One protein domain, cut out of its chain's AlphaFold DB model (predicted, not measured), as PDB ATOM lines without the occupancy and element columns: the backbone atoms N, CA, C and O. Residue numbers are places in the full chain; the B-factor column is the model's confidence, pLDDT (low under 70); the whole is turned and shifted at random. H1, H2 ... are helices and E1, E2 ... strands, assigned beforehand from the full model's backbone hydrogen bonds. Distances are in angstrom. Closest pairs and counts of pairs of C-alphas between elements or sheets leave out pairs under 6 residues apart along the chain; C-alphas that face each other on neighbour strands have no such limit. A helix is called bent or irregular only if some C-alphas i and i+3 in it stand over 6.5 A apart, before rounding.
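AT A GLANCE: This is residues 3 to 104 of the 139 residues of an uncharacterized protein of Daphnia pulex (UniProt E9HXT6). A strongly twisted sheet of five strands, curled like part of a barrel, has one long helix, H2, packed along one of its faces, where H2 comes near E5 on one side and E3 on the other. The short helix H1 is off the sheet, before E1, and the short strand E4, paired with residues 92 to 94 of the long strand E5, lies at one end of the whole. The printed part has 102 residues, with two named helices and five named strands in the order H1 E1 E2 E3 H2 E4 E5; the class is mixed, helices and strands. The sheet's order is E3 E2 E1 E5 E4, mixed, with E1 and E5 parallel and the other neighbours antiparallel. The whole is elongated, 50 by 26 by 21 A, and only just loose, close to compact, with a radius of gyration of the C-alphas of 15.8 A.

HOW THE PARTS SIT: H1, residues 8 to 11, is not on the sheet. E1, residues 16 to 23, E2, residues 35 to 43, and E3, residues 54 to 61, form a meander, each strand the antiparallel neighbour of the one before. E1 and E2 are a hairpin, with N 22 and O 40 at 2.8 A. E2 and E3 are another, with N 37 and O 59 at 2.8 A; E3 bends by 57 degrees at residue 57. H2, residues 68 to 84, is on the sheet at a height of 8.3 A. It lies over E3 and only just over E2, where 3 of its 17 C-alphas fall, and runs along the strands, at 12 degrees to E3 on the local plane. Its closest C-alphas to E3 are those of Tyr 71 and Phe 59, 6.8 A apart. E4, residues 87 to 89, and E5, residues 92 to 101, are a hairpin, with N 87 and O 94 at 2.8 A. The closest C-alphas of H2 and E5 are those of Gln 83 and Ile 96, 4.9 A apart. E5 pairs with E4 over residues 92 to 94 and with E1 over residues 95 to 101; N 97 and O 17 are 2.8 A apart. In H2, 11 of 13 O i to N i+4 pairs are within hydrogen-bond range; H1 is too short for such a pair.

IN THESE COORDINATES: H1 begins at C-alpha 8, (-5.537, 20.194, -38.500). E1 measures 22.6 A, E2 26.0 A and E3 20.7 A. H2 measures 22.5 A and is irregular, C-alphas 71 and 74 being 8.0 A apart, with a kink of 49 degrees near residue 75. E5, 26.9 A, ends at C-alpha 101, (4.626, 43.175, -40.908).

THE WHOLE: The C-alphas farthest apart, those of Ser 31 and Gly 91, are 50.9 A apart. The printed part has no cut. The link from E1 to E2, with 11 residues, is long. Residues 3 to 11 have pLDDT under 70.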
ATOM      1  N   GLN A   3       2.751  20.891 -32.778       63.34
ATOM      2  CA  GLN A   3       1.875  19.962 -32.046       63.34
ATOM      3  C   GLN A   3       0.885  20.657 -31.087       63.34
ATOM      4  O   GLN A   3      -0.175  20.102 -30.808       63.34
ATOM      5  N   LYS A   4       1.199  21.875 -30.612       65.06
ATOM      6  CA  LYS A   4       0.315  22.688 -29.754       65.06
ATOM      7  C   LYS A   4      -0.903  23.213 -30.519       65.06
ATOM      8  O   LYS A   4      -1.914  23.538 -29.909       65.06
ATOM      9  N   TYR A   5      -0.820  23.273 -31.845       66.19
ATOM     10  CA  TYR A   5      -1.825  23.900 -32.687       66.19
ATOM     11  C   TYR A   5      -2.809  22.898 -33.338       66.19
ATOM     12  O   TYR A   5      -3.436  23.163 -34.355       66.19
ATOM     13  N   GLY A   6      -3.034  21.748 -32.700       59.19
ATOM     14  CA  GLY A   6      -4.227  20.925 -32.931       59.19
ATOM     15  C   GLY A   6      -4.181  19.928 -34.097       59.19
ATOM     16  O   GLY A   6      -3.164  19.690 -34.743       59.19
ATOM     17  N   PHE A   7      -5.334  19.286 -34.314       52.75
ATOM     18  CA  PHE A   7      -5.553  18.140 -35.210       52.75
ATOM     19  C   PHE A   7      -5.419  18.472 -36.710       52.75
ATOM     20  O   PHE A   7      -5.109  17.592 -37.505       52.75
ATOM     21  N   LEU A   8      -5.587  19.741 -37.102       56.22
ATOM     22  CA  LEU A   8      -5.537  20.194 -38.500       56.22
ATOM     23  C   LEU A   8      -4.197  19.889 -39.188       56.22
ATOM     24  O   LEU A   8      -4.186  19.368 -40.301       56.22
ATOM     25  N   LEU A   9      -3.078  20.101 -38.488       63.00
ATOM     26  CA  LEU A   9      -1.738  19.791 -39.006       63.00
ATOM     27  C   LEU A   9      -1.454  18.285 -39.107       63.00
ATOM     28  O   LEU A   9      -0.461  17.898 -39.720       63.00
ATOM     29  N   LYS A  10      -2.301  17.428 -38.513       58.94
ATOM     30  CA  LYS A  10      -2.160  15.967 -38.604       58.94
ATOM     31  C   LYS A  10      -2.732  15.394 -39.903       58.94
ATOM     32  O   LYS A  10      -2.252  14.352 -40.330       58.94
ATOM     33  N   ASN A  11      -3.706  16.061 -40.533       60.88
ATOM     34  CA  ASN A  11      -4.416  15.515 -41.700       60.88
ATOM     35  C   ASN A  11      -4.133  16.263 -43.007       60.88
ATOM     36  O   ASN A  11      -4.097  15.634 -44.060       60.88
ATOM     37  N   VAL A  12      -3.918  17.585 -42.964       70.75
ATOM     38  CA  VAL A  12      -3.549  18.382 -44.145       70.75
ATOM     39  C   VAL A  12      -2.527  19.427 -43.719       70.75
ATOM     40  O   VAL A  12      -2.860  20.480 -43.179       70.75
ATOM     41  N   LEU A  13      -1.257  19.106 -43.939       76.56
ATOM     42  CA  LEU A  13      -0.146  20.014 -43.703       76.56
ATOM     43  C   LEU A  13       0.113  20.823 -44.987       76.56
ATOM     44  O   LEU A  13       0.400  20.205 -46.018       76.56
ATOM     45  N   PRO A  14       0.008  22.163 -44.955       84.00
ATOM     46  CA  PRO A  14       0.353  23.002 -46.094       84.00
ATOM     47  C   PRO A  14       1.833  22.864 -46.445       84.00
ATOM     48  O   PRO A  14       2.676  22.720 -45.562       84.00
ATOM     49  N   GLU A  15       2.154  22.989 -47.728       89.44
ATOM     50  CA  GLU A  15       3.547  23.067 -48.187       89.44
ATOM     51  C   GLU A  15       4.176  24.433 -47.890       89.44
ATOM     52  O   GLU A  15       5.398  24.572 -47.882       89.44
ATOM     53  N   VAL A  16       3.345  25.448 -47.630       93.12
ATOM     54  CA  VAL A  16       3.774  26.817 -47.351       93.12
ATOM     55  C   VAL A  16       3.006  27.372 -46.159       93.12
ATOM     56  O   VAL A  16       1.775  27.358 -46.137       93.12
ATOM     57  N   PHE A  17       3.734  27.926 -45.196       93.81
ATOM     58  CA  PHE A  17       3.181  28.747 -44.129       93.81
ATOM     59  C   PHE A  17       3.460  30.224 -44.376       93.81
ATOM     60  O   PHE A  17       4.612  30.647 -44.477       93.81
ATOM     61  N   ARG A  18       2.393  31.025 -44.427       96.00
ATOM     62  CA  ARG A  18       2.472  32.485 -44.490       96.00
ATOM     63  C   ARG A  18       2.280  33.091 -43.110       96.00
ATOM     64  O   ARG A  18       1.307  32.768 -42.425       96.00
ATOM     65  N   PHE A  19       3.168  34.003 -42.731       97.12
ATOM     66  CA  PHE A  19       3.113  34.677 -41.434       97.12
ATOM     67  C   PHE A  19       3.010  36.192 -41.565       97.12
ATOM     68  O   PHE A  19       3.612  36.803 -42.450       97.12
ATOM     69  N   ILE A  20       2.274  36.788 -40.627       97.62
ATOM     70  CA  ILE A  20       2.397  38.206 -40.288       97.62
ATOM     71  C   ILE A  20       3.323  38.309 -39.083       97.62
ATOM     72  O   ILE A  20       3.101  37.621 -38.084       97.62
ATOM     73  N   TYR A  21       4.316  39.187 -39.166       97.50
ATOM     74  CA  TYR A  21       5.253  39.476 -38.085       97.50
ATOM     75  C   TYR A  21       4.901  40.792 -37.395       97.50
ATOM     76  O   TYR A  21       4.305  41.689 -37.992       97.50
ATOM     77  N   ASN A  22       5.260  40.913 -36.126       96.25
ATOM     78  CA  ASN A  22       5.074  42.114 -35.327       96.25
ATOM     79  C   ASN A  22       6.290  42.319 -34.419       96.25
ATOM     80  O   ASN A  22       6.872  41.360 -33.916       96.25
ATOM     81  N   THR A  23       6.625  43.582 -34.201       95.19
ATOM     82  CA  THR A  23       7.565  44.040 -33.180       95.19
ATOM     83  C   THR A  23       6.921  45.210 -32.457       95.19
ATOM     84  O   THR A  23       6.331  46.069 -33.119       95.19
ATOM     85  N   ASP A  24       7.054  45.272 -31.139       91.38
ATOM     86  CA  ASP A  24       6.522  46.365 -30.324       91.38
ATOM     87  C   ASP A  24       7.391  46.563 -29.077       91.38
ATOM     88  O   ASP A  24       8.116  45.651 -28.693       91.38
ATOM     89  N   GLY A  25       7.338  47.737 -28.452       91.31
ATOM     90  CA  GLY A  25       8.040  48.046 -27.212       91.31
ATOM     91  C   GLY A  25       7.099  48.022 -26.013       91.31
ATOM     92  O   GLY A  25       6.187  48.838 -25.918       91.31
ATOM     93  N   LEU A  26       7.355  47.137 -25.050       90.19
ATOM     94  CA  LEU A  26       6.564  47.027 -23.827       90.19
ATOM     95  C   LEU A  26       7.403  47.421 -22.600       90.19
ATOM     96  O   LEU A  26       8.452  46.818 -22.353       90.19
ATOM     97  N   PRO A  27       6.965  48.402 -21.790       89.12
ATOM     98  CA  PRO A  27       7.633  48.725 -20.537       89.12
ATOM     99  C   PRO A  27       7.441  47.592 -19.522       89.12
ATOM    100  O   PRO A  27       6.319  47.173 -19.249       89.12
ATOM    101  N   VAL A  28       8.539  47.119 -18.933       87.81
ATOM    102  CA  VAL A  28       8.524  46.061 -17.904       87.81
ATOM    103  C   VAL A  28       8.370  46.656 -16.507       87.81
ATOM    104  O   VAL A  28       7.745  46.061 -15.633       87.81
ATOM    105  N   ALA A  29       8.927  47.846 -16.283       82.44
ATOM    106  CA  ALA A  29       8.857  48.538 -15.004       82.44
ATOM    107  C   ALA A  29       8.691  50.045 -15.207       82.44
ATOM    108  O   ALA A  29       9.251  50.634 -16.129       82.44
ATOM    109  N   LYS A  30       7.928  50.683 -14.314       71.25
ATOM    110  CA  LYS A  30       7.577  52.110 -14.421       71.25
ATOM    111  C   LYS A  30       8.751  53.056 -14.149       71.25
ATOM    112  O   LYS A  30       8.731  54.183 -14.625       71.25
ATOM    113  N   SER A  31       9.746  52.621 -13.378       77.00
ATOM    114  CA  SER A  31      10.753  53.503 -12.769       77.00
ATOM    115  C   SER A  31      12.191  53.271 -13.239       77.00
ATOM    116  O   SER A  31      13.059  54.064 -12.896       77.00
ATOM    117  N   THR A  32      12.468  52.221 -14.018       73.19
ATOM    118  CA  THR A  32      13.849  51.838 -14.380       73.19
ATOM    119  C   THR A  32      14.171  51.985 -15.867       73.19
ATOM    120  O   THR A  32      15.286  51.686 -16.281       73.19
ATOM    121  N   GLY A  33      13.211  52.419 -16.695       80.88
ATOM    122  CA  GLY A  33      13.365  52.463 -18.157       80.88
ATOM    123  C   GLY A  33      13.420  51.082 -18.826       80.88
ATOM    124  O   GLY A  33      13.484  51.006 -20.048       80.88
ATOM    125  N   SER A  34      13.359  50.000 -18.046       91.56
ATOM    126  CA  SER A  34      13.373  48.614 -18.517       91.56
ATOM    127  C   SER A  34      12.215  48.334 -19.476       91.56
ATOM    128  O   SER A  34      11.043  48.519 -19.133       91.56
ATOM    129  N   GLN A  35      12.552  47.882 -20.680       93.19
ATOM    130  CA  GLN A  35      11.641  47.622 -21.790       93.19
ATOM    131  C   GLN A  35      11.996  46.305 -22.472       93.19
ATOM    132  O   GLN A  35      13.171  45.986 -22.662       93.19
ATOM    133  N   VAL A  36      10.973  45.570 -22.895       95.00
ATOM    134  CA  VAL A  36      11.114  44.403 -23.768       95.00
ATOM    135  C   VAL A  36      10.566  44.712 -25.147       95.00
ATOM    136  O   VAL A  36       9.569  45.415 -25.285       95.00
ATOM    137  N   TRP A  37      11.227  44.169 -26.157       95.31
ATOM    138  CA  TRP A  37      10.858  44.297 -27.556       95.31
ATOM    139  C   TRP A  37      10.691  42.903 -28.162       95.31
ATOM    140  O   TRP A  37      11.648  42.354 -28.721       95.31
ATOM    141  N   PRO A  38       9.518  42.265 -27.994       95.94
ATOM    142  CA  PRO A  38       9.273  40.949 -28.559       95.94
ATOM    143  C   PRO A  38       9.172  41.007 -30.085       95.94
ATOM    144  O   PRO A  38       8.514  41.877 -30.650       95.94
ATOM    145  N   ILE A  39       9.777  40.021 -30.738       97.12
ATOM    146  CA  ILE A  39       9.509  39.664 -32.127       97.12
ATOM    147  C   ILE A  39       8.441  38.578 -32.082       97.12
ATOM    148  O   ILE A  39       8.639  37.524 -31.477       97.12
ATOM    149  N   GLN A  40       7.293  38.843 -32.686       96.50
ATOM    150  CA  GLN A  40       6.126  37.970 -32.659       96.50
ATOM    151  C   GLN A  40       5.696  37.631 -34.077       96.50
ATOM    152  O   GLN A  40       5.925  38.402 -35.012       96.50
ATOM    153  N   CYS A  41       5.010  36.510 -34.245       96.50
ATOM    154  CA  CYS A  41       4.309  36.237 -35.486       96.50
ATOM    155  C   CYS A  41       2.987  35.509 -35.259       96.50
ATOM    156  O   CYS A  41       2.697  34.985 -34.183       96.50
ATOM    157  N   LYS A  42       2.160  35.502 -36.302       94.88
ATOM    158  CA  LYS A  42       0.935  34.708 -36.381       94.88
ATOM    159  C   LYS A  42       0.764  34.144 -37.780       94.88
ATOM    160  O   LYS A  42       1.207  34.752 -38.756       94.88
ATOM    161  N   PHE A  43       0.074  33.014 -37.879       94.00
ATOM    162  CA  PHE A  43      -0.340  32.483 -39.171       94.00
ATOM    163  C   PHE A  43      -1.288  33.463 -39.867       94.00
ATOM    164  O   PHE A  43      -2.170  34.058 -39.238       94.00
ATOM    165  N   PHE A  44      -1.089  33.633 -41.169       94.56
ATOM    166  CA  PHE A  44      -1.964  34.431 -42.017       94.56
ATOM    167  C   PHE A  44      -3.151  33.611 -42.535       94.56
ATOM    168  O   PHE A  44      -4.276  34.101 -42.566       94.56
ATOM    169  N   ASP A  45      -2.900  32.357 -42.906       90.50
ATOM    170  CA  ASP A  45      -3.865  31.527 -43.623       90.50
ATOM    171  C   ASP A  45      -4.896  30.861 -42.716       90.50
ATOM    172  O   ASP A  45      -4.568  30.304 -41.665       90.50
ATOM    173  N   ALA A  46      -6.153  30.860 -43.157       82.19
ATOM    174  CA  ALA A  46      -7.203  30.068 -42.536       82.19
ATOM    175  C   ALA A  46      -6.929  28.562 -42.740       82.19
ATOM    176  O   ALA A  46      -6.432  28.163 -43.793       82.19
ATOM    177  N   PRO A  47      -7.252  27.704 -41.755       81.44
ATOM    178  CA  PRO A  47      -7.911  28.021 -40.480       81.44
ATOM    179  C   PRO A  47      -6.956  28.497 -39.366       81.44
ATOM    180  O   PRO A  47      -7.409  28.865 -38.282       81.44
ATOM    181  N   MET A  48      -5.644  28.489 -39.607       85.56
ATOM    182  CA  MET A  48      -4.609  28.783 -38.603       85.56
ATOM    183  C   MET A  48      -4.583  30.261 -38.186       85.56
ATOM    184  O   MET A  48      -4.072  30.594 -37.121       85.56
ATOM    185  N   SER A  49      -5.182  31.150 -38.982       85.31
ATOM    186  CA  SER A  49      -5.329  32.586 -38.712       85.31
ATOM    187  C   SER A  49      -6.014  32.922 -37.381       85.31
ATOM    188  O   SER A  49      -5.820  34.028 -36.862       85.31
ATOM    189  N   ASN A  50      -6.810  31.983 -36.851       86.38
ATOM    190  CA  ASN A  50      -7.511  32.087 -35.568       86.38
ATOM    191  C   ASN A  50      -6.639  31.696 -34.368       86.38
ATOM    192  O   ASN A  50      -7.055  31.877 -33.225       86.38
ATOM    193  N   TRP A  51      -5.450  31.138 -34.594       89.00
ATOM    194  CA  TRP A  51      -4.522  30.846 -33.510       89.00
ATOM    195  C   TRP A  51      -3.870  32.124 -32.999       89.00
ATOM    196  O   TRP A  51      -3.574  33.051 -33.760       89.00
ATOM    197  N   SER A  52      -3.633  32.156 -31.690       90.88
ATOM    198  CA  SER A  52      -2.978  33.285 -31.045       90.88
ATOM    199  C   SER A  52      -1.569  33.503 -31.608       90.88
ATOM    200  O   SER A  52      -0.879  32.522 -31.911       90.88
ATOM    201  N   PRO A  53      -1.116  34.766 -31.707       93.06
ATOM    202  CA  PRO A  53       0.279  35.071 -31.985       93.06
ATOM    203  C   PRO A  53       1.221  34.382 -30.996       93.06
ATOM    204  O   PRO A  53       0.854  34.104 -29.850       93.06
ATOM    205  N   PHE A  54       2.449  34.133 -31.435       93.56
ATOM    206  CA  PHE A  54       3.501  33.552 -30.612       93.56
ATOM    207  C   PHE A  54       4.813  34.320 -30.760       93.56
ATOM    208  O   PHE A  54       5.064  34.976 -31.769       93.56
ATOM    209  N   VAL A  55       5.634  34.248 -29.714       94.94
ATOM    210  CA  VAL A  55       6.923  34.940 -29.627       94.94
ATOM    211  C   VAL A  55       8.002  34.103 -30.310       94.94
ATOM    212  O   VAL A  55       8.079  32.893 -30.094       94.94
ATOM    213  N   LEU A  56       8.825  34.764 -31.119       95.62
ATOM    214  CA  LEU A  56      10.006  34.211 -31.781       95.62
ATOM    215  C   LEU A  56      11.289  34.578 -31.033       95.62
ATOM    216  O   LEU A  56      12.179  33.751 -30.893       95.62
ATOM    217  N   GLY A  57      11.358  35.803 -30.513       95.50
ATOM    218  CA  GLY A  57      12.512  36.308 -29.776       95.50
ATOM    219  C   GLY A  57      12.137  37.509 -28.918       95.50
ATOM    220  O   GLY A  57      11.086  38.120 -29.112       95.50
ATOM    221  N   ILE A  58      12.983  37.836 -27.943       94.94
ATOM    222  CA  ILE A  58      12.784  38.974 -27.043       94.94
ATOM    223  C   ILE A  58      14.102  39.719 -26.911       94.94
ATOM    224  O   ILE A  58      15.096  39.152 -26.465       94.94
ATOM    225  N   PHE A  59      14.081  41.009 -27.229       94.88
ATOM    226  CA  PHE A  59      15.136  41.932 -26.834       94.88
ATOM    227  C   PHE A  59      14.759  42.608 -25.517       94.88
ATOM    228  O   PHE A  59      13.607  42.994 -25.328       94.88
ATOM    229  N   HIS A  60      15.718  42.776 -24.611       94.25
ATOM    230  CA  HIS A  60      15.513  43.440 -23.324       94.25
ATOM    231  C   HIS A  60      16.628  44.451 -23.074       94.25
ATOM    232  O   HIS A  60      17.806  44.116 -23.155       94.25
ATOM    233  N   ALA A  61      16.252  45.694 -22.773       92.19
ATOM    234  CA  ALA A  61      17.183  46.751 -22.387       92.19
ATOM    235  C   ALA A  61      16.458  47.876 -21.632       92.19
ATOM    236  O   ALA A  61      15.235  47.901 -21.537       92.19
ATOM    237  N   ASN A  62      17.209  48.865 -21.142       91.56
ATOM    238  CA  ASN A  62      16.648  50.076 -20.518       91.56
ATOM    239  C   ASN A  62      16.223  51.153 -21.536       91.56
ATOM    240  O   ASN A  62      15.966  52.302 -21.179       91.56
ATOM    241  N   SER A  63      16.211  50.810 -22.822       88.56
ATOM    242  CA  SER A  63      15.789  51.682 -23.910       88.56
ATOM    243  C   SER A  63      15.334  50.845 -25.098       88.56
ATOM    244  O   SER A  63      15.706  49.678 -25.222       88.56
ATOM    245  N   LYS A  64      14.621  51.475 -26.036       87.69
ATOM    246  CA  LYS A  64      14.386  50.890 -27.358       87.69
ATOM    247  C   LYS A  64      15.700  50.480 -28.046       87.69
ATOM    248  O   LYS A  64      16.732  51.111 -27.776       87.69
ATOM    249  N   PRO A  65      15.670  49.489 -28.955       91.38
ATOM    250  CA  PRO A  65      16.830  49.161 -29.766       91.38
ATOM    251  C   PRO A  65      17.344  50.399 -30.500       91.38
ATOM    252  O   PRO A  65      16.575  51.142 -31.116       91.38
ATOM    253  N   LYS A  66      18.650  50.647 -30.403       90.31
ATOM    254  CA  LYS A  66      19.298  51.774 -31.095       90.31
ATOM    255  C   LYS A  66      19.521  51.473 -32.574       90.31
ATOM    256  O   LYS A  66      19.493  52.387 -33.390       90.31
ATOM    257  N   ASN A  67      19.730  50.201 -32.886       91.75
ATOM    258  CA  ASN A  67      19.998  49.691 -34.215       91.75
ATOM    259  C   ASN A  67      19.047  48.522 -34.482       91.75
ATOM    260  O   ASN A  67      18.983  47.577 -33.695       91.75
ATOM    261  N   ALA A  68      18.279  48.616 -35.565       93.69
ATOM    262  CA  ALA A  68      17.343  47.569 -35.949       93.69
ATOM    263  C   ALA A  68      18.057  46.310 -36.458       93.69
ATOM    264  O   ALA A  68      17.532  45.220 -36.266       93.69
ATOM    265  N   ASN A  69      19.249  46.449 -37.053       94.62
ATOM    266  CA  ASN A  69      20.016  45.305 -37.542       94.62
ATOM    267  C   ASN A  69      20.453  44.421 -36.376       94.62
ATOM    268  O   ASN A  69      20.134  43.244 -36.390       94.62
ATOM    269  N   ASP A  70      21.051  44.997 -35.331       93.88
ATOM    270  CA  ASP A  70      21.480  44.239 -34.145       93.88
ATOM    271  C   ASP A  70      20.284  43.589 -33.427       93.88
ATOM    272  O   ASP A  70      20.377  42.493 -32.889       93.88
ATOM    273  N   TYR A  71      19.130  44.264 -33.424       95.56
ATOM    274  CA  TYR A  71      17.897  43.745 -32.830       95.56
ATOM    275  C   TYR A  71      17.304  42.558 -33.602       95.56
ATOM    276  O   TYR A  71      16.781  41.626 -32.991       95.56
ATOM    277  N   LEU A  72      17.340  42.609 -34.934       96.44
ATOM    278  CA  LEU A  72      16.673  41.644 -35.808       96.44
ATOM    279  C   LEU A  72      17.628  40.610 -36.411       96.44
ATOM    280  O   LEU A  72      17.162  39.766 -37.170       96.44
ATOM    281  N   GLU A  73      18.927  40.668 -36.114       96.12
ATOM    282  CA  GLU A  73      19.964  39.902 -36.811       96.12
ATOM    283  C   GLU A  73      19.672  38.398 -36.827       96.12
ATOM    284  O   GLU A  73      19.546  37.810 -37.903       96.12
ATOM    285  N   ASP A  74      19.508  37.793 -35.649       96.31
ATOM    286  CA  ASP A  74      19.257  36.355 -35.518       96.31
ATOM    287  C   ASP A  74      17.934  35.959 -36.188       96.31
ATOM    288  O   ASP A  74      17.876  35.008 -36.969       96.31
ATOM    289  N   PHE A  75      16.883  36.758 -35.976       96.69
ATOM    290  CA  PHE A  75      15.572  36.540 -36.586       96.69
ATOM    291  C   PHE A  75      15.627  36.583 -38.119       96.69
ATOM    292  O   PHE A  75      15.050  35.720 -38.778       96.69
ATOM    293  N   VAL A  76      16.300  37.578 -38.701       96.88
ATOM    294  CA  VAL A  76      16.395  37.742 -40.156       96.88
ATOM    295  C   VAL A  76      17.233  36.625 -40.765       96.88
ATOM    296  O   VAL A  76      16.838  36.094 -41.801       96.88
ATOM    297  N   LYS A  77      18.342  36.230 -40.128       97.62
ATOM    298  CA  LYS A  77      19.171  35.107 -40.592       97.62
ATOM    299  C   LYS A  77      18.359  33.814 -40.675       97.62
ATOM    300  O   LYS A  77      18.286  33.222 -41.751       97.62
ATOM    301  N   GLU A  78      17.695  33.428 -39.586       96.81
ATOM    302  CA  GLU A  78      16.863  32.219 -39.553       96.81
ATOM    303  C   GLU A  78      15.688  32.305 -40.532       96.81
ATOM    304  O   GLU A  78      15.378  31.346 -41.239       96.81
ATOM    305  N   LEU A  79      15.029  33.463 -40.616       96.75
ATOM    306  CA  LEU A  79      13.904  33.657 -41.522       96.75
ATOM    307  C   LEU A  79      14.321  33.504 -42.988       96.75
ATOM    308  O   LEU A  79      13.620  32.838 -43.746       96.75
ATOM    309  N   VAL A  80      15.445  34.101 -43.388       97.38
ATOM    310  CA  VAL A  80      15.971  33.999 -44.756       97.38
ATOM    311  C   VAL A  80      16.314  32.550 -45.092       97.38
ATOM    312  O   VAL A  80      15.945  32.080 -46.169       97.38
ATOM    313  N   GLU A  81      16.948  31.822 -44.171       97.12
ATOM    314  CA  GLU A  81      17.221  30.395 -44.345       97.12
ATOM    315  C   GLU A  81      15.916  29.607 -44.542       97.12
ATOM    316  O   GLU A  81      15.747  28.929 -45.556       97.12
ATOM    317  N   LEU A  82      14.935  29.780 -43.652       96.00
ATOM    318  CA  LEU A  82      13.645  29.081 -43.713       96.00
ATOM    319  C   LEU A  82      12.801  29.447 -44.945       96.00
ATOM    320  O   LEU A  82      11.975  28.644 -45.388       96.00
ATOM    321  N   GLN A  83      12.975  30.639 -45.516       96.38
ATOM    322  CA  GLN A  83      12.351  31.008 -46.789       96.38
ATOM    323  C   GLN A  83      12.987  30.279 -47.980       96.38
ATOM    324  O   GLN A  83      12.288  29.928 -48.936       96.38
ATOM    325  N   GLN A  84      14.298  30.040 -47.932       96.19
ATOM    326  CA  GLN A  84      15.044  29.374 -49.000       96.19
ATOM    327  C   GLN A  84      14.879  27.854 -48.946       96.19
ATOM    328  O   GLN A  84      14.516  27.230 -49.948       96.19
ATOM    329  N   THR A  85      15.124  27.263 -47.778       96.19
ATOM    330  CA  THR A  85      15.218  25.809 -47.586       96.19
ATOM    331  C   THR A  85      13.938  25.205 -47.018       96.19
ATOM    332  O   THR A  85      13.625  24.049 -47.304       96.19
ATOM    333  N   GLY A  86      13.151  25.988 -46.277       95.12
ATOM    334  CA  GLY A  86      12.039  25.469 -45.487       95.12
ATOM    335  C   GLY A  86      12.516  24.649 -44.290       95.12
ATOM    336  O   GLY A  86      13.672  24.699 -43.884       95.12
ATOM    337  N   PHE A  87      11.616  23.868 -43.705       92.56
ATOM    338  CA  PHE A  87      11.942  22.932 -42.633       92.56
ATOM    339  C   PHE A  87      11.218  21.602 -42.830       92.56
ATOM    340  O   PHE A  87      10.129  21.541 -43.403       92.56
ATOM    341  N   PHE A  88      11.823  20.518 -42.348       91.00
ATOM    342  CA  PHE A  88      11.276  19.176 -42.508       91.00
ATOM    343  C   PHE A  88      10.308  18.822 -41.374       91.00
ATOM    344  O   PHE A  88      10.660  18.877 -40.194       91.00
ATOM    345  N   HIS A  89       9.085  18.425 -41.719       86.75
ATOM    346  CA  HIS A  89       8.077  17.977 -40.763       86.75
ATOM    347  C   HIS A  89       7.134  16.948 -41.401       86.75
ATOM    348  O   HIS A  89       6.645  17.145 -42.509       86.75
ATOM    349  N   ASN A  90       6.862  15.843 -40.695       84.56
ATOM    350  CA  ASN A  90       5.968  14.762 -41.141       84.56
ATOM    351  C   ASN A  90       6.233  14.277 -42.583       84.56
ATOM    352  O   ASN A  90       5.303  14.098 -43.367       84.56
ATOM    353  N   GLY A  91       7.505  14.081 -42.943       87.00
ATOM    354  CA  GLY A  91       7.880  13.562 -44.262       87.00
ATOM    355  C   GLY A  91       7.863  14.593 -45.394       87.00
ATOM    356  O   GLY A  91       8.083  14.221 -46.542       87.00
ATOM    357  N   LYS A  92       7.600  15.872 -45.099       89.12
ATOM    358  CA  LYS A  92       7.512  16.950 -46.091       89.12
ATOM    359  C   LYS A  92       8.397  18.130 -45.708       89.12
ATOM    360  O   LYS A  92       8.583  18.419 -44.528       89.12
ATOM    361  N   VAL A  93       8.909  18.828 -46.715       93.12
ATOM    362  CA  VAL A  93       9.527  20.145 -46.534       93.12
ATOM    363  C   VAL A  93       8.421  21.193 -46.585       93.12
ATOM    364  O   VAL A  93       7.679  21.256 -47.562       93.12
ATOM    365  N   ILE A  94       8.308  21.998 -45.533       92.88
ATOM    366  CA  ILE A  94       7.381  23.127 -45.451       92.88
ATOM    367  C   ILE A  94       8.183  24.413 -45.611       92.88
ATOM    368  O   ILE A  94       9.138  24.643 -44.870       92.88
ATOM    369  N   LYS A  95       7.780  25.281 -46.536       94.88
ATOM    370  CA  LYS A  95       8.386  26.603 -46.712       94.88
ATOM    371  C   LYS A  95       7.711  27.657 -45.849       94.88
ATOM    372  O   LYS A  95       6.516  27.583 -45.563       94.88
ATOM    373  N   ILE A  96       8.473  28.680 -45.487       95.44
ATOM    374  CA  ILE A  96       7.959  29.871 -44.813       95.44
ATOM    375  C   ILE A  96       7.905  31.026 -45.811       95.44
ATOM    376  O   ILE A  96       8.788  31.179 -46.645       95.44
ATOM    377  N   VAL A  97       6.862  31.849 -45.728       96.69
ATOM    378  CA  VAL A  97       6.715  33.082 -46.507       96.69
ATOM    379  C   VAL A  97       6.307  34.221 -45.580       96.69
ATOM    380  O   VAL A  97       5.432  34.081 -44.722       96.69
ATOM    381  N   VAL A  98       6.923  35.383 -45.787       97.38
ATOM    382  CA  VAL A  98       6.530  36.622 -45.115       97.38
ATOM    383  C   VAL A  98       5.339  37.195 -45.864       97.38
ATOM    384  O   VAL A  98       5.479  37.640 -46.999       97.38
ATOM    385  N   PHE A  99       4.164  37.176 -45.237       97.50
ATOM    386  CA  PHE A  99       2.997  37.867 -45.781       97.50
ATOM    387  C   PHE A  99       3.086  39.372 -45.524       97.50
ATOM    388  O   PHE A  99       2.757  40.178 -46.390       97.50
ATOM    389  N   GLY A 100       3.551  39.761 -44.336       95.88
ATOM    390  CA  GLY A 100       3.765  41.165 -44.013       95.88
ATOM    391  C   GLY A 100       4.188  41.406 -42.573       95.88
ATOM    392  O   GLY A 100       4.311  40.480 -41.772       95.88
ATOM    393  N   PHE A 101       4.373  42.683 -42.256       95.56
ATOM    394  CA  PHE A 101       4.626  43.175 -40.908       95.56
ATOM    395  C   PHE A 101       3.454  44.049 -40.464       95.56
ATOM    396  O   PHE A 101       2.998  44.912 -41.214       95.56
ATOM    397  N   SER A 102       2.970  43.822 -39.249       94.19
ATOM    398  CA  SER A 102       1.899  44.588 -38.620       94.19
ATOM    399  C   SER A 102       2.438  45.203 -37.341       94.19
ATOM    400  O   SER A 102       2.268  44.629 -36.270       94.19
ATOM    401  N   CYS A 103       3.096  46.352 -37.450       92.75
ATOM    402  CA  CYS A 103       3.660  47.088 -36.319       92.75
ATOM    403  C   CYS A 103       3.011  48.472 -36.220       92.75
ATOM    404  O   CYS A 103       2.493  48.992 -37.215       92.75
ATOM    405  N   ASP A 104       3.051  49.075 -35.034       91.88
ATOM    406  CA  ASP A 104       2.659  50.471 -34.867       91.88
ATOM    407  C   ASP A 104       3.650  51.414 -35.582       91.88
ATOM    408  O   ASP A 104       4.693  50.999 -36.099       91.88
TER     409      ASP A 104